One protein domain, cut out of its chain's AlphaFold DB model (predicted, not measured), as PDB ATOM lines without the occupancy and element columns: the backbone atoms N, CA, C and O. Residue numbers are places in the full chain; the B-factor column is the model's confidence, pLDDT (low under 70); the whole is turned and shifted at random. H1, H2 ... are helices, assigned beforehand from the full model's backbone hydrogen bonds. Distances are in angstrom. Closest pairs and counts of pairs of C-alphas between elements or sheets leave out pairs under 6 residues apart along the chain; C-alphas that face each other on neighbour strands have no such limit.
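Overview. This is residues 141 to 235 of the 235 residues of the protein "Ion transporter" of Mycobacteriaceae bacterium (UniProt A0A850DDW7). Five helices make an open, elongated arch: H1 and H4 run opposite ways along its length and overlap only in part, while H2 and H5 are its two legs, both bending off to the same side. H2 crosses H4 at one end and H5 crosses H1 at the other, and residues 225 to 235, of which 225 to 233 belong to H5, stick out. The printed part has 95 residues, with five named helices in the order H1, H2, H3, H4, H5 and no named strand; the class is all helix. It is only just extended, close to loose, with a radius of gyration of the C-alphas of 18.9 A, and its C-alphas span 62 by 28 by 20 A.

Along the chain. H1 is residues 141 to 160, 28.4 A from first to last C-alpha, and begins with C-alpha 141 at (10.509, -11.396, -21.850). H2 is residues 162 to 175, 19.7 A long, and H3 is the short stretch of residues 177 to 180. H4, residues 188 to 207, is 28.4 A long and begins with C-alpha 188 at (-19.884, -46.131, -35.216). H5, residues 210 to 233, is the longest helix at 35.4 A and ends with C-alpha 233 at (18.512, -26.376, -1.212).

Arrangement. H1 and H2 are close but not clearly touching and about perpendicular, at 79 degrees. H1, with residues 151 to 159 alone, touches residues 204 to 207 of H4; the closest C-alphas, those of Ala 155 and Met 207, are 5.9 A apart, and the tilt is a shallow 27 degrees, opposite ways. With residues 143 to 151 alone, H1 touches residues 212 to 221 of H5 at a steep tilt of 58 degrees, opposite ways; the C-alphas of Ala 147 and Ala 217 are the closest, 5.1 A apart. H2 touches residues 192 to 200 of H4 at a steep tilt of 52 degrees, opposite ways, with the C-alphas of Val 170 and Ala 196 closest at 5.9 A. H3 touches no helix, and H2 and H5 are apart. In H1, H2, H4 and H5 every O i to N i+4 pair is within hydrogen-bond range; H3 is too short for such a pair.

Size, cuts and confidence. The two C-alphas farthest apart, those of Pro 186 and Leu 235, are 63.9 A from each other. Residues 225 to 235, of which 225 to 233 belong to H5, stand free; without them the body spans 54 by 25 by 17 A. The printed part has no cut, and no link is long: H3 to H4 is short, the others tight. The mean pLDDT of the printed part is 83.9, and residues 182, 186 and 228 to 235 are under 70.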
ATOM      1  N   ALA A 141      10.573 -11.537 -20.399       75.25
ATOM      2  CA  ALA A 141      10.509 -11.396 -21.850       75.25
ATOM      3  C   ALA A 141      10.963 -12.668 -22.577       75.25
ATOM      4  O   ALA A 141      10.372 -13.050 -23.584       75.25
ATOM      5  N   LEU A 142      11.994 -13.341 -22.068       81.88
ATOM      6  CA  LEU A 142      12.503 -14.593 -22.611       81.88
ATOM      7  C   LEU A 142      11.481 -15.707 -22.421       81.88
ATOM      8  O   LEU A 142      11.214 -16.420 -23.377       81.88
ATOM      9  N   VAL A 143      10.877 -15.839 -21.237       83.50
ATOM     10  CA  VAL A 143       9.857 -16.866 -20.994       83.50
ATOM     11  C   VAL A 143       8.636 -16.641 -21.878       83.50
ATOM     12  O   VAL A 143       8.183 -17.589 -22.512       83.50
ATOM     13  N   ALA A 144       8.154 -15.402 -22.001       81.00
ATOM     14  CA  ALA A 144       7.051 -15.089 -22.911       81.00
ATOM     15  C   ALA A 144       7.405 -15.429 -24.370       81.00
ATOM     16  O   ALA A 144       6.638 -16.081 -25.075       81.00
ATOM     17  N   ARG A 145       8.611 -15.062 -24.813       84.69
ATOM     18  CA  ARG A 145       9.067 -15.310 -26.184       84.69
ATOM     19  C   ARG A 145       9.330 -16.789 -26.473       84.69
ATOM     20  O   ARG A 145       9.082 -17.251 -27.586       84.69
ATOM     21  N   LEU A 146       9.803 -17.542 -25.483       85.69
ATOM     22  CA  LEU A 146       9.954 -18.992 -25.572       85.69
ATOM     23  C   LEU A 146       8.592 -19.677 -25.605       85.69
ATOM     24  O   LEU A 146       8.412 -20.560 -26.434       85.69
ATOM     25  N   ALA A 147       7.632 -19.251 -24.781       87.88
ATOM     26  CA  ALA A 147       6.275 -19.790 -24.800       87.88
ATOM     27  C   ALA A 147       5.641 -19.643 -26.189       87.88
ATOM     28  O   ALA A 147       5.219 -20.641 -26.767       87.88
ATOM     29  N   GLN A 148       5.704 -18.441 -26.770       87.12
ATOM     30  CA  GLN A 148       5.259 -18.175 -28.144       87.12
ATOM     31  C   GLN A 148       5.935 -19.101 -29.161       87.12
ATOM     32  O   GLN A 148       5.278 -19.728 -29.986       87.12
ATOM     33  N   THR A 149       7.262 -19.237 -29.078       88.94
ATOM     34  CA  THR A 149       8.027 -20.081 -30.009       88.94
ATOM     35  C   THR A 149       7.656 -21.561 -29.869       88.94
ATOM     36  O   THR A 149       7.471 -22.255 -30.868       88.94
ATOM     37  N   ILE A 150       7.526 -22.063 -28.640       89.31
ATOM     38  CA  ILE A 150       7.186 -23.463 -28.352       89.31
ATOM     39  C   ILE A 150       5.778 -23.781 -28.850       89.31
ATOM     40  O   ILE A 150       5.580 -24.792 -29.523       89.31
ATOM     41  N   VAL A 151       4.808 -22.917 -28.559       90.31
ATOM     42  CA  VAL A 151       3.421 -23.102 -28.989       90.31
ATOM     43  C   VAL A 151       3.323 -23.088 -30.516       90.31
ATOM     44  O   VAL A 151       2.776 -24.026 -31.096       90.31
ATOM     45  N   ALA A 152       3.946 -22.109 -31.179       89.19
ATOM     46  CA  ALA A 152       3.947 -22.004 -32.637       89.19
ATOM     47  C   ALA A 152       4.594 -23.223 -33.317       89.19
ATOM     48  O   ALA A 152       4.017 -23.810 -34.231       89.19
ATOM     49  N   THR A 153       5.771 -23.647 -32.843       90.62
ATOM     50  CA  THR A 153       6.472 -24.825 -33.387       90.62
ATOM     51  C   THR A 153       5.709 -26.125 -33.139       90.62
ATOM     52  O   THR A 153       5.704 -27.008 -33.999       90.62
ATOM     53  N   THR A 154       5.020 -26.241 -32.000       90.06
ATOM     54  CA  THR A 154       4.166 -27.395 -31.695       90.06
ATOM     55  C   THR A 154       2.946 -27.424 -32.607       90.06
ATOM     56  O   THR A 154       2.673 -28.462 -33.205       90.06
ATOM     57  N   ALA A 155       2.251 -26.296 -32.777       89.75
ATOM     58  CA  ALA A 155       1.113 -26.182 -33.685       89.75
ATOM     59  C   ALA A 155       1.511 -26.537 -35.127       89.75
ATOM     60  O   ALA A 155       0.851 -27.350 -35.771       89.75
ATOM     61  N   GLU A 156       2.648 -26.018 -35.596       91.56
ATOM     62  CA  GLU A 156       3.193 -26.317 -36.923       91.56
ATOM     63  C   GLU A 156       3.575 -27.802 -37.067       91.56
ATOM     64  O   GLU A 156       3.335 -28.429 -38.101       91.56
ATOM     65  N   SER A 157       4.171 -28.406 -36.031       92.56
ATOM     66  CA  SER A 157       4.503 -29.835 -36.029       92.56
ATOM     67  C   SER A 157       3.258 -30.715 -36.038       92.56
ATOM     68  O   SER A 157       3.247 -31.730 -36.737       92.56
ATOM     69  N   MET A 158       2.224 -30.335 -35.287       89.25
ATOM     70  CA  MET A 158       0.932 -31.005 -35.316       89.25
ATOM     71  C   MET A 158       0.355 -30.914 -36.727       89.25
ATOM     72  O   MET A 158       0.090 -31.945 -37.336       89.25
ATOM     73  N   GLU A 159       0.241 -29.717 -37.301       89.94
ATOM     74  CA  GLU A 159      -0.311 -29.516 -38.642       89.94
ATOM     75  C   GLU A 159       0.419 -30.340 -39.714       89.94
ATOM     76  O   GLU A 159      -0.233 -31.060 -40.476       89.94
ATOM     77  N   ARG A 160       1.760 -30.345 -39.702       92.06
ATOM     78  CA  ARG A 160       2.575 -31.188 -40.595       92.06
ATOM     79  C   ARG A 160       2.281 -32.683 -40.451       92.06
ATOM     80  O   ARG A 160       2.299 -33.402 -41.447       92.06
ATOM     81  N   ASN A 161       1.969 -33.143 -39.241       93.69
ATOM     82  CA  ASN A 161       1.740 -34.556 -38.920       93.69
ATOM     83  C   ASN A 161       0.254 -34.910 -38.735       93.69
ATOM     84  O   ASN A 161      -0.071 -35.970 -38.189       93.69
ATOM     85  N   ARG A 162      -0.665 -34.053 -39.197       88.19
ATOM     86  CA  ARG A 162      -2.109 -34.161 -38.951       88.19
ATOM     87  C   ARG A 162      -2.682 -35.550 -39.229       88.19
ATOM     88  O   ARG A 162      -3.359 -36.107 -38.371       88.19
ATOM     89  N   GLY A 163      -2.373 -36.136 -40.386       90.06
ATOM     90  CA  GLY A 163      -2.898 -37.455 -40.761       90.06
ATOM     91  C   GLY A 163      -2.456 -38.580 -39.817       90.06
ATOM     92  O   GLY A 163      -3.225 -39.501 -39.546       90.06
ATOM     93  N   GLN A 164      -1.242 -38.493 -39.264       90.81
ATOM     94  CA  GLN A 164      -0.754 -39.450 -38.272       90.81
ATOM     95  C   GLN A 164      -1.457 -39.253 -36.925       90.81
ATOM     96  O   GLN A 164      -1.881 -40.229 -36.313       90.81
ATOM     97  N   MET A 165      -1.600 -38.005 -36.473       90.44
ATOM     98  CA  MET A 165      -2.230 -37.693 -35.186       90.44
ATOM     99  C   MET A 165      -3.728 -38.001 -35.177       90.44
ATOM    100  O   MET A 165      -4.219 -38.557 -34.201       90.44
ATOM    101  N   GLU A 166      -4.447 -37.722 -36.268       90.06
ATOM    102  CA  GLU A 166      -5.855 -38.113 -36.416       90.06
ATOM    103  C   GLU A 166      -6.014 -39.634 -36.360       90.06
ATOM    104  O   GLU A 166      -6.895 -40.132 -35.661       90.06
ATOM    105  N   LYS A 167      -5.130 -40.383 -37.031       90.25
ATOM    106  CA  LYS A 167      -5.132 -41.846 -36.966       90.25
ATOM    107  C   LYS A 167      -4.870 -42.351 -35.545       90.25
ATOM    108  O   LYS A 167      -5.639 -43.169 -35.054       90.25
ATOM    109  N   LEU A 168      -3.851 -41.818 -34.866       91.81
ATOM    110  CA  LEU A 168      -3.562 -42.150 -33.465       91.81
ATOM    111  C   LEU A 168      -4.752 -41.837 -32.547       91.81
ATOM    112  O   LEU A 168      -5.040 -42.601 -31.630       91.81
ATOM    113  N   LEU A 169      -5.460 -40.730 -32.790       89.12
ATOM    114  CA  LEU A 169      -6.629 -40.346 -32.007       89.12
ATOM    115  C   LEU A 169      -7.804 -41.303 -32.246       89.12
ATOM    116  O   LEU A 169      -8.441 -41.722 -31.286       89.12
ATOM    117  N   VAL A 170      -8.058 -41.695 -33.498       88.62
ATOM    118  CA  VAL A 170      -9.061 -42.715 -33.848       88.62
ATOM    119  C   VAL A 170      -8.727 -44.053 -33.190       88.62
ATOM    120  O   VAL A 170      -9.597 -44.646 -32.552       88.62
ATOM    121  N   ASP A 171      -7.473 -44.496 -33.276       89.62
ATOM    122  CA  ASP A 171      -7.011 -45.748 -32.673       89.62
ATOM    123  C   ASP A 171      -7.177 -45.720 -31.140       89.62
ATOM    124  O   ASP A 171      -7.701 -46.670 -30.552       89.62
ATOM    125  N   ASN A 172      -6.831 -44.601 -30.491       88.75
ATOM    126  CA  ASN A 172      -7.040 -44.402 -29.054       88.75
ATOM    127  C   ASN A 172      -8.529 -44.374 -28.670       88.75
ATOM    128  O   ASN A 172      -8.910 -44.977 -27.669       88.75
ATOM    129  N   ILE A 173      -9.387 -43.724 -29.465       86.25
ATOM    130  CA  ILE A 173     -10.840 -43.700 -29.232       86.25
ATOM    131  C   ILE A 173     -11.433 -45.108 -29.375       86.25
ATOM    132  O   ILE A 173     -12.289 -45.498 -28.586       86.25
ATOM    133  N   HIS A 174     -10.963 -45.908 -30.334       84.44
ATOM    134  CA  HIS A 174     -11.382 -47.306 -30.466       84.44
ATOM    135  C   HIS A 174     -10.926 -48.181 -29.294       84.44
ATOM    136  O   HIS A 174     -11.627 -49.133 -28.934       84.44
ATOM    137  N   ALA A 175      -9.766 -47.874 -28.710       86.31
ATOM    138  CA  ALA A 175      -9.242 -48.567 -27.540       86.31
ATOM    139  C   ALA A 175      -9.957 -48.174 -26.230       86.31
ATOM    140  O   ALA A 175      -9.900 -48.940 -25.264       86.31
ATOM    141  N   ASP A 176     -10.656 -47.032 -26.194       86.88
ATOM    142  CA  ASP A 176     -11.354 -46.542 -25.005       86.88
ATOM    143  C   ASP A 176     -12.501 -47.496 -24.584       86.88
ATOM    144  O   ASP A 176     -13.441 -47.737 -25.357       86.88
ATOM    145  N   PRO A 177     -12.487 -48.033 -23.346       82.12
ATOM    146  CA  PRO A 177     -13.542 -48.907 -22.833       82.12
ATOM    147  C   PRO A 177     -14.953 -48.301 -22.876       82.12
ATOM    148  O   PRO A 177     -15.924 -49.042 -23.065       82.12
ATOM    149  N   ALA A 178     -15.084 -46.983 -22.695       80.56
ATOM    150  CA  ALA A 178     -16.366 -46.281 -22.728       80.56
ATOM    151  C   ALA A 178     -16.961 -46.274 -24.142       80.56
ATOM    152  O   ALA A 178     -18.163 -46.502 -24.302       80.56
ATOM    153  N   VAL A 179     -16.119 -46.103 -25.163       77.69
ATOM    154  CA  VAL A 179     -16.520 -46.114 -26.578       77.69
ATOM    155  C   VAL A 179     -16.716 -47.544 -27.084       77.69
ATOM    156  O   VAL A 179     -17.660 -47.821 -27.825       77.69
ATOM    157  N   ARG A 180     -15.929 -48.506 -26.581       70.00
ATOM    158  CA  ARG A 180     -16.031 -49.935 -26.931       70.00
ATOM    159  C   ARG A 180     -17.427 -50.520 -26.714       70.00
ATOM    160  O   ARG A 180     -17.834 -51.425 -27.443       70.00
ATOM    161  N   ARG A 181     -18.179 -50.006 -25.734       74.81
ATOM    162  CA  ARG A 181     -19.562 -50.432 -25.449       74.81
ATOM    163  C   ARG A 181     -20.533 -50.136 -26.608       74.81
ATOM    164  O   ARG A 181     -21.555 -50.804 -26.711       74.81
ATOM    165  N   TRP A 182     -20.201 -49.203 -27.499       68.00
ATOM    166  CA  TRP A 182     -21.077 -48.688 -28.560       68.00
ATOM    167  C   TRP A 182     -20.717 -49.226 -29.958       68.00
ATOM    168  O   TRP A 182     -21.333 -48.836 -30.949       68.00
ATOM    169  N   ARG A 183     -19.764 -50.169 -30.048       70.94
ATOM    170  CA  ARG A 183     -19.231 -50.735 -31.306       70.94
ATOM    171  C   ARG A 183     -20.277 -51.424 -32.196       70.94
ATOM    172  O   ARG A 183     -20.022 -51.652 -33.370       70.94
ATOM    173  N   HIS A 184     -21.437 -51.782 -31.650       74.81
ATOM    174  CA  HIS A 184     -22.485 -52.500 -32.382       74.81
ATOM    175  C   HIS A 184     -23.458 -51.596 -33.151       74.81
ATOM    176  O   HIS A 184     -24.299 -52.110 -33.885       74.81
ATOM    177  N   LEU A 185     -23.372 -50.271 -33.001       79.06
ATOM    178  CA  LEU A 185     -24.248 -49.361 -33.733       79.06
ATOM    179  C   LEU A 185     -23.823 -49.256 -35.207       79.06
ATOM    180  O   LEU A 185     -22.630 -49.079 -35.484       79.06
ATOM    181  N   PRO A 186     -24.773 -49.282 -36.161       69.25
ATOM    182  CA  PRO A 186     -24.469 -48.852 -37.518       69.25
ATOM    183  C   PRO A 186     -23.954 -47.404 -37.441       69.25
ATOM    184  O   PRO A 186     -24.440 -46.616 -36.633       69.25
ATOM    185  N   PHE A 187     -22.940 -47.061 -38.238       81.06
ATOM    186  CA  PHE A 187     -22.275 -45.743 -38.279       81.06
ATOM    187  C   PHE A 187     -21.235 -45.422 -37.181       81.06
ATOM    188  O   PHE A 187     -20.669 -44.327 -37.229       81.06
ATOM    189  N   HIS A 188     -20.903 -46.343 -36.264       82.50
ATOM    190  CA  HIS A 188     -19.884 -46.131 -35.216       82.50
ATOM    191  C   HIS A 188     -18.570 -45.529 -35.754       82.50
ATOM    192  O   HIS A 188     -18.148 -44.459 -35.320       82.50
ATOM    193  N   ASP A 189     -17.969 -46.153 -36.769       83.25
ATOM    194  CA  ASP A 189     -16.659 -45.734 -37.292       83.25
ATOM    195  C   ASP A 189     -16.711 -44.366 -37.986       83.25
ATOM    196  O   ASP A 189     -15.753 -43.594 -37.963       83.25
ATOM    197  N   THR A 190     -17.863 -44.022 -38.569       85.69
ATOM    198  CA  THR A 190     -18.066 -42.701 -39.179       85.69
ATOM    199  C   THR A 190     -18.163 -41.618 -38.110       85.69
ATOM    200  O   THR A 190     -17.596 -40.540 -38.289       85.69
ATOM    201  N   MET A 191     -18.842 -41.901 -36.996       85.75
ATOM    202  CA  MET A 191     -18.942 -40.976 -35.868       85.75
ATOM    203  C   MET A 191     -17.593 -40.791 -35.176       85.75
ATOM    204  O   MET A 191     -17.194 -39.651 -34.941       85.75
ATOM    205  N   VAL A 192     -16.856 -41.877 -34.918       85.94
ATOM    206  CA  VAL A 192     -15.508 -41.816 -34.331       85.94
ATOM    207  C   VAL A 192     -14.581 -40.979 -35.206       85.94
ATOM    208  O   VAL A 192     -13.954 -40.050 -34.703       85.94
ATOM    209  N   ARG A 193     -14.556 -41.220 -36.521       86.50
ATOM    210  CA  ARG A 193     -13.706 -40.454 -37.441       86.50
ATOM    211  C   ARG A 193     -14.068 -38.969 -37.483       86.50
ATOM    212  O   ARG A 193     -13.176 -38.133 -37.388       86.50
ATOM    213  N   ARG A 194     -15.360 -38.624 -37.578       87.69
ATOM    214  CA  ARG A 194     -15.805 -37.214 -37.568       87.69
ATOM    215  C   ARG A 194     -15.495 -36.523 -36.244       87.69
ATOM    216  O   ARG A 194     -15.128 -35.353 -36.238       87.69
ATOM    217  N   THR A 195     -15.629 -37.248 -35.137       88.88
ATOM    218  CA  THR A 195     -15.310 -36.732 -33.803       88.88
ATOM    219  C   THR A 195     -13.809 -36.511 -33.658       88.88
ATOM    220  O   THR A 195     -13.402 -35.451 -33.203       88.88
ATOM    221  N   ALA A 196     -12.979 -37.456 -34.104       87.75
ATOM    222  CA  ALA A 196     -11.525 -37.319 -34.081       87.75
ATOM    223  C   ALA A 196     -11.047 -36.126 -34.926       87.75
ATOM    224  O   ALA A 196     -10.246 -35.323 -34.451       87.75
ATOM    225  N   GLU A 197     -11.591 -35.961 -36.134       89.75
ATOM    226  CA  GLU A 197     -11.290 -34.819 -37.003       89.75
ATOM    227  C   GLU A 197     -11.695 -33.483 -36.350       89.75
ATOM    228  O   GLU A 197     -10.934 -32.511 -36.373       89.75
ATOM    229  N   ALA A 198     -12.880 -33.427 -35.729       92.69
ATOM    230  CA  ALA A 198     -13.353 -32.240 -35.024       92.69
ATOM    231  C   ALA A 198     -12.483 -31.915 -33.799       92.69
ATOM    232  O   ALA A 198     -12.075 -30.768 -33.630       92.69
ATOM    233  N   SER A 199     -12.145 -32.915 -32.984       91.06
ATOM    234  CA  SER A 199     -11.273 -32.761 -31.815       91.06
ATOM    235  C   SER A 199      -9.886 -32.270 -32.205       91.06
ATOM    236  O   SER A 199      -9.352 -31.364 -31.571       91.06
ATOM    237  N   TYR A 200      -9.314 -32.816 -33.279       90.81
ATOM    238  CA  TYR A 200      -8.016 -32.386 -33.777       90.81
ATOM    239  C   TYR A 200      -8.035 -30.922 -34.238       90.81
ATOM    240  O   TYR A 200      -7.153 -30.139 -33.890       90.81
ATOM    241  N   ARG A 201      -9.090 -30.524 -34.958       90.38
ATOM    242  CA  ARG A 201      -9.306 -29.135 -35.383       90.38
ATOM    243  C   ARG A 201      -9.409 -28.181 -34.192       90.38
ATOM    244  O   ARG A 201      -8.767 -27.137 -34.198       90.38
ATOM    245  N   ILE A 202     -10.186 -28.553 -33.174       93.62
ATOM    246  CA  ILE A 202     -10.330 -27.772 -31.938       93.62
ATOM    247  C   ILE A 202      -8.988 -27.684 -31.203       93.62
ATOM    248  O   ILE A 202      -8.635 -26.618 -30.708       93.62
ATOM    249  N   MET A 203      -8.214 -28.771 -31.156       91.50
ATOM    250  CA  MET A 203      -6.902 -28.787 -30.513       91.50
ATOM    251  C   MET A 203      -5.904 -27.863 -31.223       91.50
ATOM    252  O   MET A 203      -5.230 -27.087 -30.551       91.50
ATOM    253  N   LEU A 204      -5.863 -27.868 -32.560       91.25
ATOM    254  CA  LEU A 204      -5.051 -26.916 -33.328       91.25
ATOM    255  C   LEU A 204      -5.477 -25.466 -33.081       91.25
ATOM    256  O   LEU A 204      -4.627 -24.616 -32.837       91.25
ATOM    257  N   GLN A 205      -6.784 -25.192 -33.090       91.56
ATOM    258  CA  GLN A 205      -7.315 -23.860 -32.790       91.56
ATOM    259  C   GLN A 205      -6.980 -23.416 -31.361       91.56
ATOM    260  O   GLN A 205      -6.717 -22.245 -31.120       91.56
ATOM    261  N   THR A 206      -6.971 -24.352 -30.415       93.38
ATOM    262  CA  THR A 206      -6.589 -24.072 -29.029       93.38
ATOM    263  C   THR A 206      -5.100 -23.751 -28.939       93.38
ATOM    264  O   THR A 206      -4.726 -22.826 -28.229       93.38
ATOM    265  N   MET A 207      -4.241 -24.461 -29.678       90.12
ATOM    266  CA  MET A 207      -2.803 -24.173 -29.708       90.12
ATOM    267  C   MET A 207      -2.489 -22.796 -30.301       90.12
ATOM    268  O   MET A 207      -1.501 -22.202 -29.907       90.12
ATOM    269  N   THR A 208      -3.312 -22.250 -31.197       87.94
ATOM    270  CA  THR A 208      -3.106 -20.896 -31.744       87.94
ATOM    271  C   THR A 208      -3.827 -19.794 -30.962       87.94
ATOM    272  O   THR A 208      -3.757 -18.625 -31.342       87.94
ATOM    273  N   ASP A 209      -4.519 -20.137 -29.873       92.69
ATOM    274  CA  ASP A 209      -5.184 -19.165 -29.010       92.69
ATOM    275  C   ASP A 209      -4.145 -18.424 -28.138       92.69
ATOM    276  O   ASP A 209      -3.350 -19.081 -27.456       92.69
ATOM    277  N   PRO A 210      -4.162 -17.076 -28.079       88.06
ATOM    278  CA  PRO A 210      -3.256 -16.298 -27.228       88.06
ATOM    279  C   PRO A 210      -3.259 -16.726 -25.753       88.06
ATOM    280  O   PRO A 210      -2.241 -16.656 -25.071       88.06
ATOM    281  N   ARG A 211      -4.391 -17.229 -25.247       91.25
ATOM    282  CA  ARG A 211      -4.512 -17.719 -23.866       91.25
ATOM    283  C   ARG A 211      -3.664 -18.963 -23.616       91.25
ATOM    284  O   ARG A 211      -3.229 -19.183 -22.488       91.25
ATOM    285  N   THR A 212      -3.431 -19.781 -24.642       91.56
ATOM    286  CA  THR A 212      -2.555 -20.954 -24.549       91.56
ATOM    287  C   THR A 212      -1.094 -20.531 -24.432       91.56
ATOM    288  O   THR A 212      -0.348 -21.137 -23.665       91.56
ATOM    289  N   GLU A 213      -0.691 -19.452 -25.108       89.44
ATOM    290  CA  GLU A 213       0.648 -18.872 -24.956       89.44
ATOM    291  C   GLU A 213       0.878 -18.351 -23.532       89.44
ATOM    292  O   GLU A 213       1.901 -18.669 -22.922       89.44
ATOM    293  N   ASP A 214      -0.094 -17.617 -22.978       88.19
ATOM    294  CA  ASP A 214      -0.040 -17.112 -21.601       88.19
ATOM    295  C   ASP A 214       0.039 -18.257 -20.582       88.19
ATOM    296  O   ASP A 214       0.883 -18.238 -19.682       88.19
ATOM    297  N   PHE A 215      -0.780 -19.300 -20.763       91.75
ATOM    298  CA  PHE A 215      -0.748 -20.496 -19.922       91.75
ATOM    299  C   PHE A 215       0.619 -21.193 -19.961       91.75
ATOM    300  O   PHE A 215       1.179 -21.528 -18.915       91.75
ATOM    301  N   VAL A 216       1.190 -21.397 -21.153       91.25
ATOM    302  CA  VAL A 216       2.517 -22.015 -21.298       91.25
ATOM    303  C   VAL A 216       3.595 -21.137 -20.665       91.25
ATOM    304  O   VAL A 216       4.478 -21.660 -19.979       91.25
ATOM    305  N   ALA A 217       3.517 -19.814 -20.825       87.25
ATOM    306  CA  ALA A 217       4.435 -18.887 -20.175       87.25
ATOM    307  C   ALA A 217       4.370 -19.009 -18.644       87.25
ATOM    308  O   ALA A 217       5.416 -19.063 -17.999       87.25
ATOM    309  N   ASP A 218       3.179 -19.125 -18.058       88.50
ATOM    310  CA  ASP A 218       3.009 -19.308 -16.614       88.50
ATOM    311  C   ASP A 218       3.567 -20.642 -16.111       88.50
ATOM    312  O   ASP A 218       4.275 -20.674 -15.100       88.50
ATOM    313  N   VAL A 219       3.332 -21.736 -16.839       88.88
ATOM    314  CA  VAL A 219       3.914 -23.048 -16.512       88.88
ATOM    315  C   VAL A 219       5.444 -22.997 -16.566       88.88
ATOM    316  O   VAL A 219       6.114 -23.514 -15.669       88.88
ATOM    317  N   LEU A 220       6.020 -22.340 -17.578       86.94
ATOM    318  CA  LEU A 220       7.469 -22.160 -17.694       86.94
ATOM    319  C   LEU A 220       8.035 -21.303 -16.556       86.94
ATOM    320  O   LEU A 220       9.054 -21.677 -15.975       86.94
ATOM    321  N   ARG A 221       7.366 -20.198 -16.193       84.19
ATOM    322  CA  ARG A 221       7.745 -19.366 -15.035       84.19
ATOM    323  C   ARG A 221       7.766 -20.203 -13.757       84.19
ATOM    324  O   ARG A 221       8.765 -20.199 -13.042       84.19
ATOM    325  N   HIS A 222       6.709 -20.975 -13.513       84.56
ATOM    326  CA  HIS A 222       6.593 -21.799 -12.314       84.56
ATOM    327  C   HIS A 222       7.675 -22.886 -12.238       84.56
ATOM    328  O   HIS A 222       8.296 -23.080 -11.192       84.56
ATOM    329  N   ASN A 223       7.946 -23.575 -13.348       83.31
ATOM    330  CA  ASN A 223       8.971 -24.618 -13.395       83.31
ATOM    331  C   ASN A 223      10.384 -24.056 -13.186       83.31
ATOM    332  O   ASN A 223      11.191 -24.668 -12.486       83.31
ATOM    333  N   LEU A 224      10.686 -22.881 -13.747       78.69
ATOM    334  CA  LEU A 224      11.969 -22.209 -13.529       78.69
ATOM    335  C   LEU A 224      12.169 -21.824 -12.058       78.69
ATOM    336  O   LEU A 224      13.256 -22.033 -11.512       78.69
ATOM    337  N   ASP A 225      11.120 -21.334 -11.396       76.50
ATOM    338  CA  ASP A 225      11.161 -21.041  -9.963       76.50
ATOM    339  C   ASP A 225      11.397 -22.312  -9.129       76.50
ATOM    340  O   ASP A 225      12.205 -22.297  -8.195       76.50
ATOM    341  N   GLN A 226      10.775 -23.439  -9.491       73.19
ATOM    342  CA  GLN A 226      10.995 -24.716  -8.803       73.19
ATOM    343  C   GLN A 226      12.430 -25.239  -8.948       73.19
ATOM    344  O   GLN A 226      13.015 -25.692  -7.961       73.19
ATOM    345  N   VAL A 227      13.018 -25.171 -10.148       70.69
ATOM    346  CA  VAL A 227      14.416 -25.584 -10.374       70.69
ATOM    347  C   VAL A 227      15.363 -24.726  -9.540       70.69
ATOM    348  O   VAL A 227      16.260 -25.259  -8.887       70.69
ATOM    349  N   ARG A 228      15.131 -23.409  -9.493       69.06
ATOM    350  CA  ARG A 228      15.936 -22.486  -8.687       69.06
ATOM    351  C   ARG A 228      15.908 -22.844  -7.202       69.06
ATOM    352  O   ARG A 228      16.958 -22.852  -6.568       69.06
ATOM    353  N   VAL A 229      14.731 -23.144  -6.654       65.38
ATOM    354  CA  VAL A 229      14.581 -23.505  -5.235       65.38
ATOM    355  C   VAL A 229      15.256 -24.842  -4.921       65.38
ATOM    356  O   VAL A 229      15.908 -24.946  -3.887       65.38
ATOM    357  N   ARG A 230      15.157 -25.841  -5.808       59.62
ATOM    358  CA  ARG A 230      15.804 -27.151  -5.605       59.62
ATOM    359  C   ARG A 230      17.328 -27.060  -5.621       59.62
ATOM    360  O   ARG A 230      17.962 -27.511  -4.680       59.62
ATOM    361  N   VAL A 231      17.907 -26.393  -6.620       65.56
ATOM    362  CA  VAL A 231      19.372 -26.250  -6.731       65.56
ATOM    363  C   VAL A 231      19.967 -25.494  -5.539       65.56
ATOM    364  O   VAL A 231      21.067 -25.811  -5.107       65.56
ATOM    365  N   VAL A 232      19.248 -24.513  -4.986       60.22
ATOM    366  CA  VAL A 232      19.702 -23.767  -3.800       60.22
ATOM    367  C   VAL A 232      19.609 -24.592  -2.512       60.22
ATOM    368  O   VAL A 232      20.400 -24.355  -1.609       60.22
ATOM    369  N   ASN A 233      18.665 -25.531  -2.404       53.88
ATOM    370  CA  ASN A 233      18.512 -26.376  -1.212       53.88
ATOM    371  C   ASN A 233      19.431 -27.608  -1.211       53.88
ATOM    372  O   ASN A 233      19.703 -28.145  -0.140       53.88
ATOM    373  N   ASP A 234      19.884 -28.050  -2.386       52.00
ATOM    374  CA  ASP A 234      20.767 -29.214  -2.551       52.00
ATOM    375  C   ASP A 234      22.275 -28.860  -2.473       52.00
ATOM    376  O   ASP A 234      23.122 -29.739  -2.648       52.00
ATOM    377  N   LEU A 235      22.622 -27.592  -2.193       46.91
ATOM    378  CA  LEU A 235      23.987 -27.073  -1.970       46.91
ATOM    379  C   LEU A 235      24.194 -26.636  -0.511       46.91
ATOM    380  O   LEU A 235      25.287 -26.915   0.035       46.91
TER     381      LEU A 235